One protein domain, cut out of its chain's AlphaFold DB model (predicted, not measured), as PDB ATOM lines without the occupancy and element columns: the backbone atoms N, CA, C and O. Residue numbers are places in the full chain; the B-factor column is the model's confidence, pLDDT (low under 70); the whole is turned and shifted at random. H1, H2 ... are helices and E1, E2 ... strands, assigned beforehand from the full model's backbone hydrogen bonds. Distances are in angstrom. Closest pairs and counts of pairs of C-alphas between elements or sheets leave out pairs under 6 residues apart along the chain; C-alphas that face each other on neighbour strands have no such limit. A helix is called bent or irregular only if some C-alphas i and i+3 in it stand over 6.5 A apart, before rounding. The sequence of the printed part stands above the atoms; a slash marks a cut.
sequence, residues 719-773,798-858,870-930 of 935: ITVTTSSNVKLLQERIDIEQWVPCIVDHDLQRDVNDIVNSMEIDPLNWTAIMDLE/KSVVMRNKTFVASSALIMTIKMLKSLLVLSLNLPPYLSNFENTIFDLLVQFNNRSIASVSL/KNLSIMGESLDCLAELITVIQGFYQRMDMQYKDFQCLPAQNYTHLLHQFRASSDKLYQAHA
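AT A GLANCE: This is residues 719 to 773, 798 to 858 and 870 to 930 of the 935 residues of the protein "HEL303Cp" of Eremothecium sinecaudum (UniProt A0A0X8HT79). Five long helices, H1, H4, H5, H6 and H7, form an up-and-down bundle, each running against the one before it in the chain: H4, H5, H7 and H6 make a four-sided core, and H1 packs on its H4 and H5 side. H2 and the small strand hairpin E1 and E2 sit outside the bundle by H4 and H6, with H2 slanted to the long helices, and H3 packs on the last residues of H4. The printed part has 177 residues with seven named helices and two named strands, in the order H1 H2 H3 E1 E2 H4 H5 H6 H7; the two-stranded sheet is antiparallel and the class is mostly helix. It is compact, with a radius of gyration of the C-alphas of 16.1 A and spans of 51 by 34 by 33 A.

HOW THE PARTS SIT: Start with H1, residues 719 to 736; it touches H5, residues 831 to 857, closest at C-alphas Thr 723 and Thr 840, 6.2 A, at a shallow tilt of 19 degrees, the same way. Next look at H2, residues 746 to 757, which touches the hub H4, residues 811 to 829, at a steep tilt of 48 degrees, with C-alphas Ile 755 and Lys 821 closest at 6.7 A. H3, residues 764 to 770, touches residues 825 to 829 of H4; C-alphas Trp 766 and Val 825 are closest, 5.6 A. In the hairpin of E1, residues 799 to 802, and E2, residues 805 to 808, find N 800 and O 807 within hydrogen-bond range at 2.9 A. H4 and H5 form a helical hairpin, closest at C-alphas Ser 827 and Leu 834, 5.6 A. H6, residues 872 to 899, and H7, residues 908 to 929, form another, with C-alphas Gly 876 and Ser 922 closest at 4.5 A and a shallow tilt of 9 degrees. H1 stays apart from H6 and H7. Every O i to N i+4 pair is within hydrogen-bond range in H1, H2 and H4; the counts are 20 of 23 in H5, 23 of 24 in H6, 17 of 18 in H7 and 1 of 3 in H3, where 1 of 4 O i to N i+3 pairs is.

IN THESE COORDINATES: Find C-alpha 719 at (22.300, -14.625, 39.590); from there H1 runs 25.7 A. H4 spans 27.7 A, H5 39.4 A and H6 40.8 A. H5 is irregular, with C-alphas 832 and 835 8.3 A apart. H7 runs 31.7 A to C-alpha 929 at (-14.254, -23.681, 47.526).

THE WHOLE: The C-alphas of Glu 773 and Ala 930 are the two farthest apart, 56.8 A. Residues 774 to 797 and 859 to 869 are not printed; the gaps between C-alphas are 38.1 A and 13.5 A. Of the links printed whole, none is long. Mean pLDDT of the printed part is 78.6; 21 residues are under 70, among them 770 to 773.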
ATOM      1  N   ILE A 719      23.704 -14.694  40.011       86.81
ATOM      2  CA  ILE A 719      22.300 -14.625  39.590       86.81
ATOM      3  C   ILE A 719      21.785 -16.017  39.214       86.81
ATOM      4  O   ILE A 719      20.798 -16.453  39.793       86.81
ATOM      5  N   THR A 720      22.447 -16.764  38.321       87.94
ATOM      6  CA  THR A 720      21.936 -18.083  37.890       87.94
ATOM      7  C   THR A 720      21.850 -19.099  39.033       87.94
ATOM      8  O   THR A 720      20.853 -19.819  39.137       87.94
ATOM      9  N   VAL A 721      22.844 -19.136  39.928       87.81
ATOM     10  CA  VAL A 721      22.807 -19.990  41.126       87.81
ATOM     11  C   VAL A 721      21.677 -19.551  42.060       87.81
ATOM     12  O   VAL A 721      20.855 -20.392  42.428       87.81
ATOM     13  N   THR A 722      21.569 -18.254  42.367       82.56
ATOM     14  CA  THR A 722      20.518 -17.689  43.232       82.56
ATOM     15  C   THR A 722      19.123 -17.971  42.682       82.56
ATOM     16  O   THR A 722      18.291 -18.494  43.418       82.56
ATOM     17  N   THR A 723      18.870 -17.732  41.392       83.12
ATOM     18  CA  THR A 723      17.597 -18.044  40.722       83.12
ATOM     19  C   THR A 723      17.257 -19.526  40.857       83.12
ATOM     20  O   THR A 723      16.178 -19.864  41.335       83.12
ATOM     21  N   SER A 724      18.196 -20.426  40.533       86.19
ATOM     22  CA  SER A 724      17.957 -21.875  40.613       86.19
ATOM     23  C   SER A 724      17.759 -22.397  42.045       86.19
ATOM     24  O   SER A 724      17.044 -23.379  42.247       86.19
ATOM     25  N   SER A 725      18.378 -21.748  43.036       86.56
ATOM     26  CA  SER A 725      18.235 -22.067  44.461       86.56
ATOM     27  C   SER A 725      16.891 -21.574  45.000       86.56
ATOM     28  O   SER A 725      16.130 -22.350  45.577       86.56
ATOM     29  N   ASN A 726      16.549 -20.315  44.706       85.00
ATOM     30  CA  ASN A 726      15.268 -19.694  45.034       85.00
ATOM     31  C   ASN A 726      14.095 -20.505  44.472       85.00
ATOM     32  O   ASN A 726      13.166 -20.823  45.207       85.00
ATOM     33  N   VAL A 727      14.171 -20.896  43.197       85.94
ATOM     34  CA  VAL A 727      13.188 -21.761  42.529       85.94
ATOM     35  C   VAL A 727      12.975 -23.079  43.282       85.94
ATOM     36  O   VAL A 727      11.836 -23.431  43.586       85.94
ATOM     37  N   LYS A 728      14.051 -23.796  43.631       86.25
ATOM     38  CA  LYS A 728      13.957 -25.095  44.324       86.25
ATOM     39  C   LYS A 728      13.380 -24.958  45.727       86.25
ATOM     40  O   LYS A 728      12.442 -25.675  46.062       86.25
ATOM     41  N   LEU A 729      13.902 -24.009  46.508       84.25
ATOM     42  CA  LEU A 729      13.417 -23.719  47.857       84.25
ATOM     43  C   LEU A 729      11.932 -23.351  47.823       84.25
ATOM     44  O   LEU A 729      11.161 -23.811  48.660       84.25
ATOM     45  N   LEU A 730      11.508 -22.550  46.842       84.94
ATOM     46  CA  LEU A 730      10.115 -22.150  46.722       84.94
ATOM     47  C   LEU A 730       9.196 -23.337  46.403       84.94
ATOM     48  O   LEU A 730       8.152 -23.479  47.035       84.94
ATOM     49  N   GLN A 731       9.597 -24.215  45.478       83.50
ATOM     50  CA  GLN A 731       8.835 -25.424  45.156       83.50
ATOM     51  C   GLN A 731       8.718 -26.365  46.368       83.50
ATOM     52  O   GLN A 731       7.607 -26.762  46.714       83.50
ATOM     53  N   GLU A 732       9.828 -26.640  47.063       84.12
ATOM     54  CA  GLU A 732       9.858 -27.453  48.290       84.12
ATOM     55  C   GLU A 732       8.932 -26.882  49.379       84.12
ATOM     56  O   GLU A 732       8.170 -27.610  50.015       84.12
ATOM     57  N   ARG A 733       8.947 -25.558  49.572       78.06
ATOM     58  CA  ARG A 733       8.123 -24.898  50.592       78.06
ATOM     59  C   ARG A 733       6.634 -24.882  50.244       78.06
ATOM     60  O   ARG A 733       5.840 -25.025  51.167       78.06
ATOM     61  N   ILE A 734       6.258 -24.779  48.967       81.88
ATOM     62  CA  ILE A 734       4.859 -24.915  48.509       81.88
ATOM     63  C   ILE A 734       4.366 -26.365  48.660       81.88
ATOM     64  O   ILE A 734       3.215 -26.588  49.039       81.88
ATOM     65  N   ASP A 735       5.223 -27.359  48.405       77.62
ATOM     66  CA  ASP A 735       4.871 -28.780  48.530       77.62
ATOM     67  C   ASP A 735       4.571 -29.188  49.983       77.62
ATOM     68  O   ASP A 735       3.643 -29.960  50.236       77.62
ATOM     69  N   ILE A 736       5.336 -28.646  50.936       79.38
ATOM     70  CA  ILE A 736       5.189 -28.885  52.382       79.38
ATOM     71  C   ILE A 736       4.012 -28.081  52.984       79.38
ATOM     72  O   ILE A 736       3.534 -28.395  54.078       79.38
ATOM     73  N   GLU A 737       3.520 -27.042  52.301       78.81
ATOM     74  CA  GLU A 737       2.590 -26.075  52.885       78.81
ATOM     75  C   GLU A 737       1.152 -26.598  53.081       78.81
ATOM     76  O   GLU A 737       0.489 -27.115  52.176       78.81
ATOM     77  N   GLN A 738       0.647 -26.382  54.301       69.38
ATOM     78  CA  GLN A 738      -0.709 -26.725  54.743       69.38
ATOM     79  C   GLN A 738      -1.709 -25.556  54.625       69.38
ATOM     80  O   GLN A 738      -2.898 -25.754  54.855       69.38
ATOM     81  N   TRP A 739      -1.248 -24.357  54.244       78.88
ATOM     82  CA  TRP A 739      -2.061 -23.139  54.076       78.88
ATOM     83  C   TRP A 739      -2.815 -22.746  55.359       78.88
ATOM     84  O   TRP A 739      -4.039 -22.696  55.416       78.88
ATOM     85  N   VAL A 740      -2.053 -22.497  56.427       75.81
ATOM     86  CA  VAL A 740      -2.538 -22.167  57.780       75.81
ATOM     87  C   VAL A 740      -2.141 -20.720  58.108       75.81
ATOM     88  O   VAL A 740      -1.013 -20.338  57.796       75.81
ATOM     89  N   PRO A 741      -3.006 -19.903  58.746       73.50
ATOM     90  CA  PRO A 741      -2.746 -18.476  58.943       73.50
ATOM     91  C   PRO A 741      -1.578 -18.235  59.912       73.50
ATOM     92  O   PRO A 741      -1.712 -18.404  61.132       73.50
ATOM     93  N   CYS A 742      -0.437 -17.819  59.366       71.94
ATOM     94  CA  CYS A 742       0.769 -17.471  60.104       71.94
ATOM     95  C   CYS A 742       0.643 -16.106  60.801       71.94
ATOM     96  O   CYS A 742      -0.110 -15.225  60.387       71.94
ATOM     97  N   ILE A 743       1.411 -15.917  61.875       71.94
ATOM     98  CA  ILE A 743       1.567 -14.604  62.511       71.94
ATOM     99  C   ILE A 743       2.534 -13.785  61.651       71.94
ATOM    100  O   ILE A 743       3.612 -14.274  61.309       71.94
ATOM    101  N   VAL A 744       2.148 -12.559  61.301       70.44
ATOM    102  CA  VAL A 744       3.024 -11.618  60.595       70.44
ATOM    103  C   VAL A 744       3.937 -10.942  61.610       70.44
ATOM    104  O   VAL A 744       3.473 -10.428  62.627       70.44
ATOM    105  N   ASP A 745       5.233 -10.963  61.325       73.06
ATOM    106  CA  ASP A 745       6.246 -10.266  62.111       73.06
ATOM    107  C   ASP A 745       6.306  -8.779  61.724       73.06
ATOM    108  O   ASP A 745       6.056  -8.421  60.568       73.06
ATOM    109  N   HIS A 746       6.652  -7.906  62.670       70.50
ATOM    110  CA  HIS A 746       6.679  -6.457  62.447       70.50
ATOM    111  C   HIS A 746       7.691  -6.074  61.355       70.50
ATOM    112  O   HIS A 746       7.398  -5.243  60.493       70.50
ATOM    113  N   ASP A 747       8.835  -6.760  61.322       72.38
ATOM    114  CA  ASP A 747       9.854  -6.580  60.285       72.38
ATOM    115  C   ASP A 747       9.368  -7.010  58.894       72.38
ATOM    116  O   ASP A 747       9.759  -6.404  57.901       72.38
ATOM    117  N   LEU A 748       8.455  -7.985  58.784       75.88
ATOM    118  CA  LEU A 748       7.864  -8.320  57.483       75.88
ATOM    119  C   LEU A 748       6.926  -7.211  56.997       75.88
ATOM    120  O   LEU A 748       6.934  -6.890  55.813       75.88
ATOM    121  N   GLN A 749       6.129  -6.603  57.882       79.69
ATOM    122  CA  GLN A 749       5.277  -5.482  57.479       79.69
ATOM    123  C   GLN A 749       6.116  -4.251  57.096       79.69
ATOM    124  O   GLN A 749       5.740  -3.531  56.173       79.69
ATOM    125  N   ARG A 750       7.274  -4.040  57.737       79.12
ATOM    126  CA  ARG A 750       8.263  -3.050  57.288       79.12
ATOM    127  C   ARG A 750       8.804  -3.388  55.898       79.12
ATOM    128  O   ARG A 750       8.757  -2.533  55.024       79.12
ATOM    129  N   ASP A 751       9.230  -4.628  55.670       78.88
ATOM    130  CA  ASP A 751       9.736  -5.091  54.372       78.88
ATOM    131  C   ASP A 751       8.700  -4.925  53.248       78.88
ATOM    132  O   ASP A 751       9.045  -4.514  52.143       78.88
ATOM    133  N   VAL A 752       7.424  -5.188  53.539       81.31
ATOM    134  CA  VAL A 752       6.299  -4.957  52.620       81.31
ATOM    135  C   VAL A 752       6.110  -3.468  52.327       81.31
ATOM    136  O   VAL A 752       5.967  -3.094  51.163       81.31
ATOM    137  N   ASN A 753       6.154  -2.611  53.352       83.25
ATOM    138  CA  ASN A 753       6.058  -1.161  53.175       83.25
ATOM    139  C   ASN A 753       7.234  -0.618  52.342       83.25
ATOM    140  O   ASN A 753       7.010   0.181  51.439       83.25
ATOM    141  N   ASP A 754       8.462  -1.086  52.589       80.56
ATOM    142  CA  ASP A 754       9.654  -0.705  51.822       80.56
ATOM    143  C   ASP A 754       9.517  -1.101  50.337       80.56
ATOM    144  O   ASP A 754       9.843  -0.301  49.459       80.56
ATOM    145  N   ILE A 755       8.965  -2.288  50.028       83.12
ATOM    146  CA  ILE A 755       8.682  -2.681  48.635       83.12
ATOM    147  C   ILE A 755       7.611  -1.778  48.007       83.12
ATOM    148  O   ILE A 755       7.792  -1.339  46.872       83.12
ATOM    149  N   VAL A 756       6.521  -1.455  48.713       83.00
ATOM    150  CA  VAL A 756       5.488  -0.535  48.191       83.00
ATOM    151  C   VAL A 756       6.068   0.859  47.928       83.00
ATOM    152  O   VAL A 756       5.805   1.428  46.870       83.00
ATOM    153  N   ASN A 757       6.910   1.368  48.831       82.19
ATOM    154  CA  ASN A 757       7.597   2.651  48.676       82.19
ATOM    155  C   ASN A 757       8.566   2.657  47.481       82.19
ATOM    156  O   ASN A 757       8.674   3.679  46.805       82.19
ATOM    157  N   SER A 758       9.205   1.519  47.166       77.19
ATOM    158  CA  SER A 758      10.148   1.388  46.040       77.19
ATOM    159  C   SER A 758       9.537   1.652  44.652       77.19
ATOM    160  O   SER A 758      10.271   1.870  43.691       77.19
ATOM    161  N   MET A 759       8.204   1.701  44.530       77.38
ATOM    162  CA  MET A 759       7.532   2.177  43.313       77.38
ATOM    163  C   MET A 759       7.785   3.672  43.040       77.38
ATOM    164  O   MET A 759       7.751   4.095  41.887       77.38
ATOM    165  N   GLU A 760       8.046   4.467  44.081       74.69
ATOM    166  CA  GLU A 760       8.192   5.925  44.006       74.69
ATOM    167  C   GLU A 760       9.604   6.368  44.432       74.69
ATOM    168  O   GLU A 760      10.310   7.018  43.658       74.69
ATOM    169  N   ILE A 761      10.064   5.969  45.624       75.81
ATOM    170  CA  ILE A 761      11.312   6.438  46.252       75.81
ATOM    171  C   ILE A 761      12.182   5.244  46.654       75.81
ATOM    172  O   ILE A 761      11.685   4.255  47.187       75.81
ATOM    173  N   ASP A 762      13.495   5.341  46.437       75.94
ATOM    174  CA  ASP A 762      14.446   4.304  46.848       75.94
ATOM    175  C   ASP A 762      14.596   4.230  48.377       75.94
ATOM    176  O   ASP A 762      14.962   5.230  49.005       75.94
ATOM    177  N   PRO A 763      14.346   3.066  49.011       75.50
ATOM    178  CA  PRO A 763      14.515   2.930  50.452       75.50
ATOM    179  C   PRO A 763      15.990   3.080  50.859       75.50
ATOM    180  O   PRO A 763      16.856   2.323  50.421       75.50
ATOM    181  N   LEU A 764      16.285   4.037  51.747       68.06
ATOM    182  CA  LEU A 764      17.650   4.345  52.220       68.06
ATOM    183  C   LEU A 764      18.365   3.138  52.861       68.06
ATOM    184  O   LEU A 764      19.586   3.022  52.810       68.06
ATOM    185  N   ASN A 765      17.606   2.212  53.446       70.81
ATOM    186  CA  ASN A 765      18.111   0.957  54.005       70.81
ATOM    187  C   ASN A 765      18.477  -0.097  52.942       70.81
ATOM    188  O   ASN A 765      19.031  -1.133  53.301       70.81
ATOM    189  N   TRP A 766      18.157   0.126  51.664       77.31
ATOM    190  CA  TRP A 766      18.548  -0.747  50.553       77.31
ATOM    191  C   TRP A 766      19.825  -0.243  49.866       77.31
ATOM    192  O   TRP A 766      20.618  -1.066  49.412       77.31
ATOM    193  N   THR A 767      20.054   1.074  49.821       71.94
ATOM    194  CA  THR A 767      21.263   1.685  49.236       71.94
ATOM    195  C   THR A 767      22.456   1.679  50.195       71.94
ATOM    196  O   THR A 767      23.560   1.333  49.780       71.94
ATOM    197  N   ALA A 768      22.240   1.942  51.492       67.88
ATOM    198  CA  ALA A 768      23.303   1.971  52.511       67.88
ATOM    199  C   ALA A 768      24.080   0.642  52.674       67.88
ATOM    200  O   ALA A 768      25.155   0.610  53.263       67.88
ATOM    201  N   ILE A 769      23.572  -0.467  52.118       70.88
ATOM    202  CA  ILE A 769      24.251  -1.778  52.073       70.88
ATOM    203  C   ILE A 769      25.534  -1.728  51.210       70.88
ATOM    204  O   ILE A 769      26.409  -2.584  51.343       70.88
ATOM    205  N   MET A 770      25.669  -0.729  50.333       65.88
ATOM    206  CA  MET A 770      26.866  -0.520  49.511       65.88
ATOM    207  C   MET A 770      27.958   0.316  50.200       65.88
ATOM    208  O   MET A 770      29.096   0.301  49.719       65.88
ATOM    209  N   ASP A 771      27.654   1.000  51.310       65.06
ATOM    210  CA  ASP A 771      28.577   1.910  51.998       65.06
ATOM    211  C   ASP A 771      29.532   1.152  52.931       65.06
ATOM    212  O   ASP A 771      29.172   0.741  54.038       65.06
ATOM    213  N   LEU A 772      30.793   1.000  52.503       59.12
ATOM    214  CA  LEU A 772      31.840   0.289  53.258       59.12
ATOM    215  C   LEU A 772      32.136   0.901  54.643       59.12
ATOM    216  O   LEU A 772      32.654   0.199  55.512       59.12
ATOM    217  N   GLU A 773      31.817   2.180  54.854       46.69
ATOM    218  CA  GLU A 773      32.039   2.906  56.114       46.69
ATOM    219  C   GLU A 773      31.033   2.534  57.221       46.69
ATOM    220  O   GLU A 773      31.292   2.771  58.399       46.69
ATOM    221  N   LYS A 798      -2.745 -11.682  61.948       56.84
ATOM    222  CA  LYS A 798      -2.322 -12.782  61.053       56.84
ATOM    223  C   LYS A 798      -2.367 -12.387  59.568       56.84
ATOM    224  O   LYS A 798      -2.622 -13.218  58.700       56.84
ATOM    225  N   SER A 799      -2.219 -11.094  59.290       64.06
ATOM    226  CA  SER A 799      -2.559 -10.487  58.004       64.06
ATOM    227  C   SER A 799      -1.521  -9.455  57.581       64.06
ATOM    228  O   SER A 799      -1.226  -8.545  58.358       64.06
ATOM    229  N   VAL A 800      -1.029  -9.563  56.349       69.69
ATOM    230  CA  VAL A 800      -0.214  -8.528  55.701       69.69
ATOM    231  C   VAL A 800      -1.137  -7.404  55.233       69.69
ATOM    232  O   VAL A 800      -2.216  -7.671  54.698       69.69
ATOM    233  N   VAL A 801      -0.721  -6.153  55.424       73.25
ATOM    234  CA  VAL A 801      -1.431  -4.967  54.926       73.25
ATOM    235  C   VAL A 801      -0.715  -4.436  53.684       73.25
ATOM    236  O   VAL A 801       0.477  -4.142  53.733       73.25
ATOM    237  N   MET A 802      -1.441  -4.308  52.573       68.19
ATOM    238  CA  MET A 802      -0.957  -3.810  51.280       68.19
ATOM    239  C   MET A 802      -1.823  -2.629  50.840       68.19
ATOM    240  O   MET A 802      -2.977  -2.818  50.446       68.19
ATOM    241  N   ARG A 803      -1.280  -1.405  50.914       64.75
ATOM    242  CA  ARG A 803      -2.033  -0.142  50.757       64.75
ATOM    243  C   ARG A 803      -3.266  -0.122  51.683       64.75
ATOM    244  O   ARG A 803      -3.112   0.099  52.877       64.75
ATOM    245  N   ASN A 804      -4.451  -0.432  51.149       62.12
ATOM    246  CA  ASN A 804      -5.729  -0.468  51.877       62.12
ATOM    247  C   ASN A 804      -6.347  -1.882  51.987       62.12
ATOM    248  O   ASN A 804      -7.476  -2.017  52.453       62.12
ATOM    249  N   LYS A 805      -5.652  -2.936  51.532       73.50
ATOM    250  CA  LYS A 805      -6.116  -4.334  51.568       73.50
ATOM    251  C   LYS A 805      -5.389  -5.126  52.653       73.50
ATOM    252  O   LYS A 805      -4.213  -4.883  52.916       73.50
ATOM    253  N   THR A 806      -6.073  -6.098  53.252       74.19
ATOM    254  CA  THR A 806      -5.508  -7.017  54.251       74.19
ATOM    255  C   THR A 806      -5.645  -8.456  53.771       74.19
ATOM    256  O   THR A 806      -6.769  -8.890  53.531       74.19
ATOM    257  N   PHE A 807      -4.536  -9.184  53.675       75.94
ATOM    258  CA  PHE A 807      -4.493 -10.577  53.213       75.94
ATOM    259  C   PHE A 807      -3.967 -11.488  54.322       75.94
ATOM    260  O   PHE A 807      -2.982 -11.139  54.979       75.94
ATOM    261  N   VAL A 808      -4.583 -12.647  54.542       76.94
ATOM    262  CA  VAL A 808      -4.111 -13.639  55.516       76.94
ATOM    263  C   VAL A 808      -2.763 -14.220  55.078       76.94
ATOM    264  O   VAL A 808      -2.585 -14.667  53.947       76.94
ATOM    265  N   ALA A 809      -1.785 -14.219  55.985       74.56
ATOM    266  CA  ALA A 809      -0.422 -14.618  55.659       74.56
ATOM    267  C   ALA A 809      -0.234 -16.143  55.697       74.56
ATOM    268  O   ALA A 809      -0.458 -16.767  56.735       74.56
ATOM    269  N   SER A 810       0.263 -16.730  54.603       81.44
ATOM    270  CA  SER A 810       0.771 -18.112  54.575       81.44
ATOM    271  C   SER A 810       2.303 -18.149  54.642       81.44
ATOM    272  O   SER A 810       2.980 -17.171  54.320       81.44
ATOM    273  N   SER A 811       2.881 -19.279  55.044       77.69
ATOM    274  CA  SER A 811       4.325 -19.420  55.263       77.69
ATOM    275  C   SER A 811       5.167 -19.293  53.985       77.69
ATOM    276  O   SER A 811       6.259 -18.724  54.053       77.69
ATOM    277  N   ALA A 812       4.681 -19.750  52.819       81.50
ATOM    278  CA  ALA A 812       5.373 -19.510  51.551       81.50
ATOM    279  C   ALA A 812       5.212 -18.062  51.066       81.50
ATOM    280  O   ALA A 812       6.165 -17.527  50.513       81.50
ATOM    281  N   LEU A 813       4.082 -17.392  51.340       82.38
ATOM    282  CA  LEU A 813       3.898 -15.961  51.039       82.38
ATOM    283  C   LEU A 813       4.893 -15.087  51.822       82.38
ATOM    284  O   LEU A 813       5.520 -14.187  51.268       82.38
ATOM    285  N   ILE A 814       5.099 -15.393  53.107       83.88
ATOM    286  CA  ILE A 814       6.123 -14.740  53.937       83.88
ATOM    287  C   ILE A 814       7.528 -14.954  53.342       83.88
ATOM    288  O   ILE A 814       8.364 -14.050  53.387       83.88
ATOM    289  N   MET A 815       7.793 -16.131  52.763       82.50
ATOM    290  CA  MET A 815       9.078 -16.439  52.135       82.50
ATOM    291  C   MET A 815       9.248 -15.745  50.772       82.50
ATOM    292  O   MET A 815      10.292 -15.133  50.547       82.50
ATOM    293  N   THR A 816       8.239 -15.754  49.891       84.44
ATOM    294  CA  THR A 816       8.308 -15.064  48.589       84.44
ATOM    295  C   THR A 816       8.486 -13.566  48.758       84.44
ATOM    296  O   THR A 816       9.322 -13.000  48.065       84.44
ATOM    297  N   ILE A 817       7.807 -12.927  49.716       85.25
ATOM    298  CA  ILE A 817       8.008 -11.503  50.028       85.25
ATOM    299  C   ILE A 817       9.473 -11.221  50.410       85.25
ATOM    300  O   ILE A 817      10.080 -10.297  49.867       85.25
ATOM    301  N   LYS A 818      10.091 -12.051  51.267       84.94
ATOM    302  CA  LYS A 818      11.512 -11.898  51.643       84.94
ATOM    303  C   LYS A 818      12.475 -12.142  50.470       84.94
ATOM    304  O   LYS A 818      13.504 -11.473  50.381       84.94
ATOM    305  N   MET A 819      12.143 -13.056  49.557       84.88
ATOM    306  CA  MET A 819      12.925 -13.330  48.341       84.88
ATOM    307  C   MET A 819      12.767 -12.226  47.284       84.88
ATOM    308  O   MET A 819      13.731 -11.862  46.617       84.88
ATOM    309  N   LEU A 820      11.571 -11.650  47.155       86.12
ATOM    310  CA  LEU A 820      11.296 -10.518  46.271       86.12
ATOM    311  C   LEU A 820      12.009  -9.258  46.771       86.12
ATOM    312  O   LEU A 820      12.667  -8.598  45.973       86.12
ATOM    313  N   LYS A 821      12.001  -8.987  48.086       87.12
ATOM    314  CA  LYS A 821      12.838  -7.936  48.687       87.12
ATOM    315  C   LYS A 821      14.314  -8.120  48.335       87.12
ATOM    316  O   LYS A 821      14.930  -7.175  47.859       87.12
ATOM    317  N   SER A 822      14.901  -9.302  48.555       84.50
ATOM    318  CA  SER A 822      16.340  -9.485  48.302       84.50
ATOM    319  C   SER A 822      16.702  -9.340  46.819       84.50
ATOM    320  O   SER A 822      17.749  -8.776  46.510       84.50
ATOM    321  N   LEU A 823      15.821  -9.754  45.901       85.06
ATOM    322  CA  LEU A 823      15.992  -9.530  44.463       85.06
ATOM    323  C   LEU A 823      15.840  -8.049  44.068       85.06
ATOM    324  O   LEU A 823      16.620  -7.576  43.246       85.06
ATOM    325  N   LEU A 824      14.914  -7.291  44.667       84.94
ATOM    326  CA  LEU A 824      14.771  -5.845  44.428       84.94
ATOM    327  C   LEU A 824      15.956  -5.041  45.001       84.94
ATOM    328  O   LEU A 824      16.496  -4.177  44.314       84.94
ATOM    329  N   VAL A 825      16.439  -5.392  46.199       85.19
ATOM    330  CA  VAL A 825      17.669  -4.837  46.800       85.19
ATOM    331  C   VAL A 825      18.890  -5.101  45.909       85.19
ATOM    332  O   VAL A 825      19.715  -4.208  45.711       85.19
ATOM    333  N   LEU A 826      19.011  -6.305  45.339       84.31
ATOM    334  CA  LEU A 826      20.061  -6.617  44.364       84.31
ATOM    335  C   LEU A 826      19.890  -5.820  43.063       84.31
ATOM    336  O   LEU A 826      20.878  -5.322  42.536       84.31
ATOM    337  N   SER A 827      18.658  -5.655  42.575       83.38
ATOM    338  CA  SER A 827      18.345  -4.911  41.343       83.38
ATOM    339  C   SER A 827      18.751  -3.441  41.436       83.38
ATOM    340  O   SER A 827      19.398  -2.925  40.527       83.38
ATOM    341  N   LEU A 828      18.424  -2.789  42.557       84.56
ATOM    342  CA  LEU A 828      18.764  -1.391  42.824       84.56
ATOM    343  C   LEU A 828      20.285  -1.164  42.867       84.56
ATOM    344  O   LEU A 828      20.791  -0.206  42.291       84.56
ATOM    345  N   ASN A 829      21.023  -2.070  43.511       82.31
ATOM    346  CA  ASN A 829      22.472  -1.944  43.690       82.31
ATOM    347  C   ASN A 829      23.308  -2.520  42.526       82.31
ATOM    348  O   ASN A 829      24.529  -2.352  42.511       82.31
ATOM    349  N   LEU A 830      22.684  -3.183  41.541       83.25
ATOM    350  CA  LEU A 830      23.350  -3.765  40.364       83.25
ATOM    351  C   LEU A 830      22.673  -3.372  39.022       83.25
ATOM    352  O   LEU A 830      22.311  -4.264  38.245       83.25
ATOM    353  N   PRO A 831      22.573  -2.067  38.673       79.62
ATOM    354  CA  PRO A 831      21.906  -1.598  37.451       79.62
ATOM    355  C   PRO A 831      22.261  -2.307  36.124       79.62
ATOM    356  O   PRO A 831      21.337  -2.627  35.376       79.62
ATOM    357  N   PRO A 832      23.532  -2.647  35.797       80.81
ATOM    358  CA  PRO A 832      23.858  -3.303  34.519       80.81
ATOM    359  C   PRO A 832      23.347  -4.755  34.384       80.81
ATOM    360  O   PRO A 832      23.657  -5.424  33.398       80.81
ATOM    361  N   TYR A 833      22.579  -5.259  35.357       82.44
ATOM    362  CA  TYR A 833      21.967  -6.590  35.343       82.44
ATOM    363  C   TYR A 833      20.444  -6.568  35.562       82.44
ATOM    364  O   TYR A 833      19.858  -7.634  35.754       82.44
ATOM    365  N   LEU A 834      19.791  -5.396  35.502       82.38
ATOM    366  CA  LEU A 834      18.351  -5.225  35.770       82.38
ATOM    367  C   LEU A 834      17.468  -6.245  35.037       82.38
ATOM    368  O   LEU A 834      16.698  -6.944  35.686       82.38
ATOM    369  N   SER A 835      17.648  -6.426  33.724       83.81
ATOM    370  CA  SER A 835      16.852  -7.390  32.941       83.81
ATOM    371  C   SER A 835      17.014  -8.843  33.422       83.81
ATOM    372  O   SER A 835      16.057  -9.617  33.398       83.81
ATOM    373  N   ASN A 836      18.183  -9.232  33.944       83.88
ATOM    374  CA  ASN A 836      18.370 -10.569  34.516       83.88
ATOM    375  C   ASN A 836      17.583 -10.743  35.828       83.88
ATOM    376  O   ASN A 836      17.042 -11.824  36.074       83.88
ATOM    377  N   PHE A 837      17.510  -9.704  36.666       84.88
ATOM    378  CA  PHE A 837      16.717  -9.728  37.899       84.88
ATOM    379  C   PHE A 837      15.215  -9.633  37.624       84.88
ATOM    380  O   PHE A 837      14.437 -10.341  38.260       84.88
ATOM    381  N   GLU A 838      14.811  -8.845  36.632       84.75
ATOM    382  CA  GLU A 838      13.426  -8.703  36.187       84.75
ATOM    383  C   GLU A 838      12.868 -10.047  35.691       84.75
ATOM    384  O   GLU A 838      11.858 -10.533  36.204       84.75
ATOM    385  N   ASN A 839      13.601 -10.723  34.796       86.25
ATOM    386  CA  ASN A 839      13.283 -12.084  34.349       86.25
ATOM    387  C   ASN A 839      13.306 -13.103  35.507       86.25
ATOM    388  O   ASN A 839      12.473 -14.006  35.541       86.25
ATOM    389  N   THR A 840      14.212 -12.954  36.481       85.06
ATOM    390  CA  THR A 840      14.271 -13.823  37.675       85.06
ATOM    391  C   THR A 840      13.040 -13.659  38.572       85.06
ATOM    392  O   THR A 840      12.506 -14.648  39.070       85.06
ATOM    393  N   ILE A 841      12.568 -12.426  38.776       86.38
ATOM    394  CA  ILE A 841      11.347 -12.137  39.536       86.38
ATOM    395  C   ILE A 841      10.112 -12.647  38.780       86.38
ATOM    396  O   ILE A 841       9.235 -13.259  39.390       86.38
ATOM    397  N   PHE A 842      10.062 -12.451  37.459       85.62
ATOM    398  CA  PHE A 842       8.990 -12.962  36.603       85.62
ATOM    399  C   PHE A 842       8.886 -14.496  36.674       85.62
ATOM    400  O   PHE A 842       7.811 -15.021  36.958       85.62
ATOM    401  N   ASP A 843      10.002 -15.215  36.505       85.38
ATOM    402  CA  ASP A 843      10.056 -16.681  36.602       85.38
ATOM    403  C   ASP A 843       9.654 -17.186  38.001       85.38
ATOM    404  O   ASP A 843       8.814 -18.076  38.120       85.38
ATOM    405  N   LEU A 844      10.149 -16.555  39.075       85.69
ATOM    406  CA  LEU A 844       9.761 -16.880  40.456       85.69
ATOM    407  C   LEU A 844       8.238 -16.783  40.660       85.69
ATOM    408  O   LEU A 844       7.642 -17.670  41.274       85.69
ATOM    409  N   LEU A 845       7.596 -15.744  40.117       85.44
ATOM    410  CA  LEU A 845       6.147 -15.538  40.216       85.44
ATOM    411  C   LEU A 845       5.350 -16.522  39.340       85.44
ATOM    412  O   LEU A 845       4.369 -17.101  39.815       85.44
ATOM    413  N   VAL A 846       5.782 -16.777  38.100       86.75
ATOM    414  CA  VAL A 846       5.174 -17.802  37.229       86.75
ATOM    415  C   VAL A 846       5.249 -19.181  37.888       86.75
ATOM    416  O   VAL A 846       4.255 -19.911  37.918       86.75
ATOM    417  N   GLN A 847       6.397 -19.535  38.467       83.81
ATOM    418  CA  GLN A 847       6.581 -20.809  39.153       83.81
ATOM    419  C   GLN A 847       5.817 -20.895  40.476       83.81
ATOM    420  O   GLN A 847       5.294 -21.969  40.773       83.81
ATOM    421  N   PHE A 848       5.673 -19.796  41.230       84.81
ATOM    422  CA  PHE A 848       4.799 -19.766  42.408       84.81
ATOM    423  C   PHE A 848       3.371 -20.169  42.038       84.81
ATOM    424  O   PHE A 848       2.813 -21.081  42.647       84.81
ATOM    425  N   ASN A 849       2.798 -19.530  41.014       86.31
ATOM    426  CA  ASN A 849       1.436 -19.804  40.562       86.31
ATOM    427  C   ASN A 849       1.310 -21.237  40.012       86.31
ATOM    428  O   ASN A 849       0.507 -22.030  40.510       86.31
ATOM    429  N   ASN A 850       2.181 -21.622  39.074       86.56
ATOM    430  CA  ASN A 850       2.160 -22.955  38.468       86.56
ATOM    431  C   ASN A 850       2.316 -24.079  39.509       86.56
ATOM    432  O   ASN A 850       1.585 -25.070  39.448       86.56
ATOM    433  N   ARG A 851       3.227 -23.937  40.488       82.56
ATOM    434  CA  ARG A 851       3.408 -24.942  41.548       82.56
ATOM    435  C   ARG A 851       2.259 -24.932  42.550       82.56
ATOM    436  O   ARG A 851       1.837 -26.006  42.970       82.56
ATOM    437  N   SER A 852       1.714 -23.760  42.873       79.06
ATOM    438  CA  SER A 852       0.523 -23.625  43.715       79.06
ATOM    439  C   SER A 852      -0.653 -24.400  43.115       79.06
ATOM    440  O   SER A 852      -1.135 -25.334  43.758       79.06
ATOM    441  N   ILE A 853      -1.040 -24.120  41.861       79.00
ATOM    442  CA  ILE A 853      -2.112 -24.854  41.162       79.00
ATOM    443  C   ILE A 853      -1.801 -26.359  41.108       79.00
ATOM    444  O   ILE A 853      -2.664 -27.175  41.432       79.00
ATOM    445  N   ALA A 854      -0.570 -26.748  40.749       78.06
ATOM    446  CA  ALA A 854      -0.178 -28.158  40.690       78.06
ATOM    447  C   ALA A 854      -0.313 -28.873  42.049       78.06
ATOM    448  O   ALA A 854      -0.727 -30.029  42.099       78.06
ATOM    449  N   SER A 855      -0.044 -28.185  43.164       73.69
ATOM    450  CA  SER A 855      -0.192 -28.732  44.522       73.69
ATOM    451  C   SER A 855      -1.651 -28.973  44.956       73.69
ATOM    452  O   SER A 855      -1.873 -29.551  46.028       73.69
ATOM    453  N   VAL A 856      -2.617 -28.524  44.141       70.19
ATOM    454  CA  VAL A 856      -4.068 -28.739  44.285       70.19
ATOM    455  C   VAL A 856      -4.584 -29.745  43.249       70.19
ATOM    456  O   VAL A 856      -5.407 -30.588  43.589       70.19
ATOM    457  N   SER A 857      -4.094 -29.713  42.003       62.47
ATOM    458  CA  SER A 857      -4.595 -30.586  40.927       62.47
ATOM    459  C   SER A 857      -3.973 -31.990  40.879       62.47
ATOM    460  O   SER A 857      -4.598 -32.913  40.358       62.47
ATOM    461  N   LEU A 858      -2.765 -32.196  41.415       54.12
ATOM    462  CA  LEU A 858      -1.988 -33.432  41.217       54.12
ATOM    463  C   LEU A 858      -2.349 -34.601  42.170       54.12
ATOM    464  O   LEU A 858      -1.470 -35.382  42.526       54.12
ATOM    465  N   LYS A 870      -5.993 -28.591  53.291       65.25
ATOM    466  CA  LYS A 870      -5.463 -27.315  52.760       65.25
ATOM    467  C   LYS A 870      -6.554 -26.239  52.679       65.25
ATOM    468  O   LYS A 870      -7.565 -26.447  52.014       65.25
ATOM    469  N   ASN A 871      -6.339 -25.070  53.288       73.88
ATOM    470  CA  ASN A 871      -7.285 -23.950  53.197       73.88
ATOM    471  C   ASN A 871      -7.112 -23.170  51.878       73.88
ATOM    472  O   ASN A 871      -6.238 -22.309  51.753       73.88
ATOM    473  N   LEU A 872      -7.980 -23.454  50.902       76.06
ATOM    474  CA  LEU A 872      -7.938 -22.831  49.572       76.06
ATOM    475  C   LEU A 872      -8.221 -21.316  49.593       76.06
ATOM    476  O   LEU A 872      -7.772 -20.619  48.687       76.06
ATOM    477  N   SER A 873      -8.900 -20.783  50.619       78.06
ATOM    478  CA  SER A 873      -9.133 -19.334  50.753       78.06
ATOM    479  C   SER A 873      -7.828 -18.586  51.022       78.06
ATOM    480  O   SER A 873      -7.524 -17.616  50.339       78.06
ATOM    481  N   ILE A 874      -7.007 -19.086  51.952       79.50
ATOM    482  CA  ILE A 874      -5.693 -18.497  52.278       79.50
ATOM    483  C   ILE A 874      -4.738 -18.609  51.080       79.50
ATOM    484  O   ILE A 874      -3.912 -17.729  50.837       79.50
ATOM    485  N   MET A 875      -4.879 -19.676  50.295       80.12
ATOM    486  CA  MET A 875      -4.158 -19.860  49.040       80.12
ATOM    487  C   MET A 875      -4.563 -18.818  47.983       80.12
ATOM    488  O   MET A 875      -3.683 -18.184  47.397       80.12
ATOM    489  N   GLY A 876      -5.867 -18.579  47.799       81.12
ATOM    490  CA  GLY A 876      -6.397 -17.504  46.951       81.12
ATOM    491  C   GLY A 876      -5.911 -16.120  47.393       81.12
ATOM    492  O   GLY A 876      -5.300 -15.408  46.597       81.12
ATOM    493  N   GLU A 877      -6.051 -15.791  48.680       82.94
ATOM    494  CA  GLU A 877      -5.589 -14.520  49.254       82.94
ATOM    495  C   GLU A 877      -4.079 -14.302  49.063       82.94
ATOM    496  O   GLU A 877      -3.639 -13.174  48.832       82.94
ATOM    497  N   SER A 878      -3.269 -15.366  49.106       83.81
ATOM    498  CA  SER A 878      -1.828 -15.269  48.841       83.81
ATOM    499  C   SER A 878      -1.505 -14.932  47.380       83.81
ATOM    500  O   SER A 878      -0.583 -14.159  47.117       83.81
ATOM    501  N   LEU A 879      -2.287 -15.460  46.433       83.94
ATOM    502  CA  LEU A 879      -2.158 -15.155  45.008       83.94
ATOM    503  C   LEU A 879      -2.650 -13.734  44.716       83.94
ATOM    504  O   LEU A 879      -1.983 -13.011  43.981       83.94
ATOM    505  N   ASP A 880      -3.736 -13.288  45.348       84.00
ATOM    506  CA  ASP A 880      -4.234 -11.914  45.225       84.00
ATOM    507  C   ASP A 880      -3.260 -10.888  45.843       84.00
ATOM    508  O   ASP A 880      -3.028  -9.822  45.264       84.00
ATOM    509  N   CYS A 881      -2.611 -11.227  46.963       84.00
ATOM    510  CA  CYS A 881      -1.543 -10.419  47.560       84.00
ATOM    511  C   CYS A 881      -0.333 -10.278  46.620       84.00
ATOM    512  O   CYS A 881       0.246  -9.192  46.508       84.00
ATOM    513  N   LEU A 882       0.048 -11.352  45.921       84.88
ATOM    514  CA  LEU A 882       1.095 -11.298  44.899       84.88
ATOM    515  C   LEU A 882       0.630 -10.548  43.641       84.88
ATOM    516  O   LEU A 882       1.436  -9.834  43.052       84.88
ATOM    517  N   ALA A 883      -0.650 -10.628  43.261       84.94
ATOM    518  CA  ALA A 883      -1.215  -9.891  42.126       84.94
ATOM    519  C   ALA A 883      -1.151  -8.364  42.320       84.94
ATOM    520  O   ALA A 883      -0.871  -7.636  41.368       84.94
ATOM    521  N   GLU A 884      -1.343  -7.872  43.549       84.00
ATOM    522  CA  GLU A 884      -1.059  -6.472  43.905       84.00
ATOM    523  C   GLU A 884       0.444  -6.163  43.814       84.00
ATOM    524  O   GLU A 884       0.836  -5.164  43.206       84.00
ATOM    525  N   LEU A 885       1.296  -7.037  44.361       84.19
ATOM    526  CA  LEU A 885       2.754  -6.860  44.372       84.19
ATOM    527  C   LEU A 885       3.364  -6.833  42.957       84.19
ATOM    528  O   LEU A 885       4.301  -6.080  42.708       84.19
ATOM    529  N   ILE A 886       2.785  -7.571  42.006       85.81
ATOM    530  CA  ILE A 886       3.134  -7.533  40.576       85.81
ATOM    531  C   ILE A 886       2.994  -6.115  39.997       85.81
ATOM    532  O   ILE A 886       3.857  -5.691  39.230       85.81
ATOM    533  N   THR A 887       1.978  -5.344  40.405       84.25
ATOM    534  CA  THR A 887       1.815  -3.944  39.952       84.25
ATOM    535  C   THR A 887       2.888  -3.015  40.523       84.25
ATOM    536  O   THR A 887       3.352  -2.108  39.834       84.25
ATOM    537  N   VAL A 888       3.328  -3.269  41.761       84.31
ATOM    538  CA  VAL A 888       4.405  -2.524  42.434       84.31
ATOM    539  C   VAL A 888       5.752  -2.819  41.768       84.31
ATOM    540  O   VAL A 888       6.499  -1.896  41.457       84.31
ATOM    541  N   ILE A 889       6.029  -4.094  41.475       84.44
ATOM    542  CA  ILE A 889       7.233  -4.547  40.762       84.44
ATOM    543  C   ILE A 889       7.293  -3.948  39.350       84.44
ATOM    544  O   ILE A 889       8.345  -3.464  38.939       84.44
ATOM    545  N   GLN A 890       6.172  -3.936  38.620       84.38
ATOM    546  CA  GLN A 890       6.099  -3.296  37.305       84.38
ATOM    547  C   GLN A 890       6.414  -1.793  37.398       84.38
ATOM    548  O   GLN A 890       7.211  -1.292  36.608       84.38
ATOM    549  N   GLY A 891       5.851  -1.084  38.385       81.56
ATOM    550  CA  GLY A 891       6.155   0.330  38.627       81.56
ATOM    551  C   GLY A 891       7.627   0.584  38.974       81.56
ATOM    552  O   GLY A 891       8.233   1.500  38.422       81.56
ATOM    553  N   PHE A 892       8.231  -0.267  39.813       84.44
ATOM    554  CA  PHE A 892       9.663  -0.220  40.127       84.44
ATOM    555  C   PHE A 892      10.520  -0.322  38.857       84.44
ATOM    556  O   PHE A 892      11.325   0.572  38.603       84.44
ATOM    557  N   TYR A 893      10.331  -1.352  38.022       83.88
ATOM    558  CA  TYR A 893      11.152  -1.519  36.816       83.88
ATOM    559  C   TYR A 893      10.891  -0.443  35.757       83.88
ATOM    560  O   TYR A 893      11.848   0.031  35.155       83.88
ATOM    561  N   GLN A 894       9.653   0.040  35.600       82.62
ATOM    562  CA  GLN A 894       9.351   1.188  34.733       82.62
ATOM    563  C   GLN A 894      10.045   2.480  35.200       82.62
ATOM    564  O   GLN A 894      10.467   3.287  34.377       82.62
ATOM    565  N   ARG A 895      10.223   2.676  36.510       82.94
ATOM    566  CA  ARG A 895      11.009   3.790  37.059       82.94
ATOM    567  C   ARG A 895      12.516   3.599  36.818       82.94
ATOM    568  O   ARG A 895      13.184   4.570  36.473       82.94
ATOM    569  N   MET A 896      13.040   2.373  36.929       77.94
ATOM    570  CA  MET A 896      14.447   2.065  36.600       77.94
ATOM    571  C   MET A 896      14.744   2.243  35.096       77.94
ATOM    572  O   MET A 896      15.818   2.723  34.742       77.94
ATOM    573  N   ASP A 897      13.791   1.921  34.217       80.69
ATOM    574  CA  ASP A 897      13.842   2.139  32.756       80.69
ATOM    575  C   ASP A 897      14.043   3.629  32.412       80.69
ATOM    576  O   ASP A 897      14.907   3.986  31.612       80.69
ATOM    577  N   MET A 898      13.349   4.527  33.123       74.81
ATOM    578  CA  MET A 898      13.536   5.981  32.990       74.81
ATOM    579  C   MET A 898      14.873   6.495  33.564       74.81
ATOM    580  O   MET A 898      15.299   7.598  33.216       74.81
ATOM    581  N   GLN A 899      15.535   5.737  34.445       76.88
ATOM    582  CA  GLN A 899      16.815   6.111  35.068       76.88
ATOM    583  C   GLN A 899      18.040   5.596  34.288       76.88
ATOM    584  O   GLN A 899      19.059   6.288  34.229       76.88
ATOM    585  N   TYR A 900      17.961   4.408  33.677       74.81
ATOM    586  CA  TYR A 900      19.104   3.710  33.076       74.81
ATOM    587  C   TYR A 900      18.902   3.437  31.579       74.81
ATOM    588  O   TYR A 900      18.286   2.451  31.191       74.81
ATOM    589  N   LYS A 901      19.514   4.274  30.730       64.06
ATOM    590  CA  LYS A 901      19.373   4.250  29.253       64.06
ATOM    591  C   LYS A 901      19.725   2.927  28.557       64.06
ATOM    592  O   LYS A 901      19.300   2.723  27.424       64.06
ATOM    593  N   ASP A 902      20.522   2.075  29.201       63.22
ATOM    594  CA  ASP A 902      20.973   0.786  28.659       63.22
ATOM    595  C   ASP A 902      20.075  -0.394  29.095       63.22
ATOM    596  O   ASP A 902      20.330  -1.543  28.728       63.22
ATOM    597  N   PHE A 903      19.037  -0.131  29.897       74.38
ATOM    598  CA  PHE A 903      18.011  -1.098  30.284       74.38
ATOM    599  C   PHE A 903      16.783  -0.979  29.363       74.38
ATOM    600  O   PHE A 903      16.537   0.059  28.755       74.38
ATOM    601  N   GLN A 904      16.039  -2.080  29.238       71.88
ATOM    602  CA  GLN A 904      14.710  -2.132  28.634       71.88
ATOM    603  C   GLN A 904      13.849  -3.060  29.494       71.88
ATOM    604  O   GLN A 904      14.146  -4.255  29.597       71.88
ATOM    605  N   CYS A 905      12.816  -2.499  30.115       72.62
ATOM    606  CA  CYS A 905      11.820  -3.212  30.913       72.62
ATOM    607  C   CYS A 905      11.048  -4.241  30.064       72.62
ATOM    608  O   CYS A 905      10.762  -4.017  28.881       72.62
ATOM    609  N   LEU A 906      10.681  -5.378  30.665       75.12
ATOM    610  CA  LEU A 906       9.841  -6.393  30.026       75.12
ATOM    611  C   LEU A 906       8.520  -5.760  29.543       75.12
ATOM    612  O   LEU A 906       7.883  -5.015  30.295       75.12
ATOM    613  N   PRO A 907       8.042  -6.075  28.318       74.62
ATOM    614  CA  PRO A 907       6.828  -5.474  27.779       74.62
ATOM    615  C   PRO A 907       5.649  -5.586  28.747       74.62
ATOM    616  O   PRO A 907       5.357  -6.669  29.254       74.62
ATOM    617  N   ALA A 908       4.911  -4.489  28.948       71.81
ATOM    618  CA  ALA A 908       3.776  -4.436  29.877       71.81
ATOM    619  C   ALA A 908       2.711  -5.528  29.618       71.81
ATOM    620  O   ALA A 908       1.993  -5.922  30.534       71.81
ATOM    621  N   GLN A 909       2.646  -6.057  28.390       73.12
ATOM    622  CA  GLN A 909       1.818  -7.206  28.002       73.12
ATOM    623  C   GLN A 909       2.159  -8.495  28.775       73.12
ATOM    624  O   GLN A 909       1.264  -9.275  29.091       73.12
ATOM    625  N   ASN A 910       3.428  -8.710  29.132       78.75
ATOM    626  CA  ASN A 910       3.858  -9.871  29.915       78.75
ATOM    627  C   ASN A 910       3.367  -9.752  31.364       78.75
ATOM    628  O   ASN A 910       2.859 -10.722  31.929       78.75
ATOM    629  N   TYR A 911       3.448  -8.549  31.942       80.56
ATOM    630  CA  TYR A 911       2.915  -8.252  33.272       80.56
ATOM    631  C   TYR A 911       1.386  -8.360  33.326       80.56
ATOM    632  O   TYR A 911       0.860  -8.961  34.262       80.56
ATOM    633  N   THR A 912       0.653  -7.866  32.318       78.88
ATOM    634  CA  THR A 912      -0.814  -8.011  32.281       78.88
ATOM    635  C   THR A 912      -1.258  -9.452  32.027       78.88
ATOM    636  O   THR A 912      -2.226  -9.889  32.649       78.88
ATOM    637  N   HIS A 913      -0.539 -10.224  31.202       82.75
ATOM    638  CA  HIS A 913      -0.782 -11.661  31.039       82.75
ATOM    639  C   HIS A 913      -0.562 -12.425  32.354       82.75
ATOM    640  O   HIS A 913      -1.418 -13.209  32.763       82.75
ATOM    641  N   LEU A 914       0.551 -12.171  33.049       81.81
ATOM    642  CA  LEU A 914       0.861 -12.802  34.333       81.81
ATOM    643  C   LEU A 914      -0.177 -12.414  35.403       81.81
ATOM    644  O   LEU A 914      -0.700 -13.285  36.093       81.81
ATOM    645  N   LEU A 915      -0.570 -11.141  35.487       82.94
ATOM    646  CA  LEU A 915      -1.635 -10.670  36.381       82.94
ATOM    647  C   LEU A 915      -2.995 -11.324  36.065       82.94
ATOM    648  O   LEU A 915      -3.720 -11.707  36.985       82.94
ATOM    649  N   HIS A 916      -3.329 -11.512  34.784       83.50
ATOM    650  CA  HIS A 916      -4.517 -12.263  34.367       83.50
ATOM    651  C   HIS A 916      -4.424 -13.747  34.761       83.50
ATOM    652  O   HIS A 916      -5.398 -14.304  35.258       83.50
ATOM    653  N   GLN A 917      -3.253 -14.379  34.620       84.69
ATOM    654  CA  GLN A 917      -3.011 -15.756  35.066       84.69
ATOM    655  C   GLN A 917      -3.141 -15.904  36.593       84.69
ATOM    656  O   GLN A 917      -3.668 -16.913  37.059       84.69
ATOM    657  N   PHE A 918      -2.707 -14.910  37.375       83.06
ATOM    658  CA  PHE A 918      -2.902 -14.886  38.829       83.06
ATOM    659  C   PHE A 918      -4.384 -14.755  39.203       83.06
ATOM    660  O   PHE A 918      -4.881 -15.606  39.939       83.06
ATOM    661  N   ARG A 919      -5.133 -13.803  38.629       83.81
ATOM    662  CA  ARG A 919      -6.586 -13.677  38.889       83.81
ATOM    663  C   ARG A 919      -7.366 -14.923  38.464       83.81
ATOM    664  O   ARG A 919      -8.056 -15.524  39.275       83.81
ATOM    665  N   ALA A 920      -7.124 -15.424  37.253       83.38
ATOM    666  CA  ALA A 920      -7.721 -16.667  36.765       83.38
ATOM    667  C   ALA A 920      -7.262 -17.931  37.532       83.38
ATOM    668  O   ALA A 920      -7.748 -19.026  37.232       83.38
ATOM    669  N   SER A 921      -6.325 -17.811  38.483       82.00
ATOM    670  CA  SER A 921      -5.948 -18.869  39.427       82.00
ATOM    671  C   SER A 921      -6.624 -18.706  40.793       82.00
ATOM    672  O   SER A 921      -7.150 -19.698  41.298       82.00
ATOM    673  N   SER A 922      -6.716 -17.490  41.348       82.25
ATOM    674  CA  SER A 922      -7.473 -17.241  42.583       82.25
ATOM    675  C   SER A 922      -8.977 -17.442  42.363       82.25
ATOM    676  O   SER A 922      -9.590 -18.194  43.120       82.25
ATOM    677  N   ASP A 923      -9.544 -16.952  41.254       80.56
ATOM    678  CA  ASP A 923     -10.938 -17.209  40.847       80.56
ATOM    679  C   ASP A 923     -11.278 -18.712  40.832       80.56
ATOM    680  O   ASP A 923     -12.333 -19.122  41.312       80.56
ATOM    681  N   LYS A 924     -10.371 -19.560  40.323       79.19
ATOM    682  CA  LYS A 924     -10.567 -21.022  40.279       79.19
ATOM    683  C   LYS A 924     -10.496 -21.672  41.659       79.19
ATOM    684  O   LYS A 924     -11.225 -22.628  41.902       79.19
ATOM    685  N   LEU A 925      -9.646 -21.171  42.556       78.06
ATOM    686  CA  LEU A 925      -9.568 -21.655  43.938       78.06
ATOM    687  C   LEU A 925     -10.819 -21.262  44.734       78.06
ATOM    688  O   LEU A 925     -11.373 -22.103  45.438       78.06
ATOM    689  N   TYR A 926     -11.317 -20.034  44.561       79.56
ATOM    690  CA  TYR A 926     -12.576 -19.596  45.166       79.56
ATOM    691  C   TYR A 926     -13.781 -20.365  44.602       79.56
ATOM    692  O   TYR A 926     -14.641 -20.787  45.372       79.56
ATOM    693  N   GLN A 927     -13.823 -20.638  43.291       75.38
ATOM    694  CA  GLN A 927     -14.856 -21.487  42.675       75.38
ATOM    695  C   GLN A 927     -14.794 -22.943  43.167       75.38
ATOM    696  O   GLN A 927     -15.836 -23.533  43.430       75.38
ATOM    697  N   ALA A 928     -13.599 -23.512  43.357       67.12
ATOM    698  CA  ALA A 928     -13.426 -24.854  43.926       67.12
ATOM    699  C   ALA A 928     -13.777 -24.941  45.428       67.12
ATOM    700  O   ALA A 928     -13.996 -26.035  45.943       67.12
ATOM    701  N   HIS A 929     -13.832 -23.802  46.127       62.56
ATOM    702  CA  HIS A 929     -14.254 -23.681  47.526       62.56
ATOM    703  C   HIS A 929     -15.732 -23.246  47.667       62.56
ATOM    704  O   HIS A 929     -16.272 -23.208  48.776       62.56
ATOM    705  N   ALA A 930     -16.418 -22.914  46.570       55.91
ATOM    706  CA  ALA A 930     -17.844 -22.617  46.603       55.91
ATOM    707  C   ALA A 930     -18.648 -23.914  46.832       55.91
ATOM    708  O   ALA A 930     -18.366 -24.925  46.185       55.91
TER     709      ALA A 930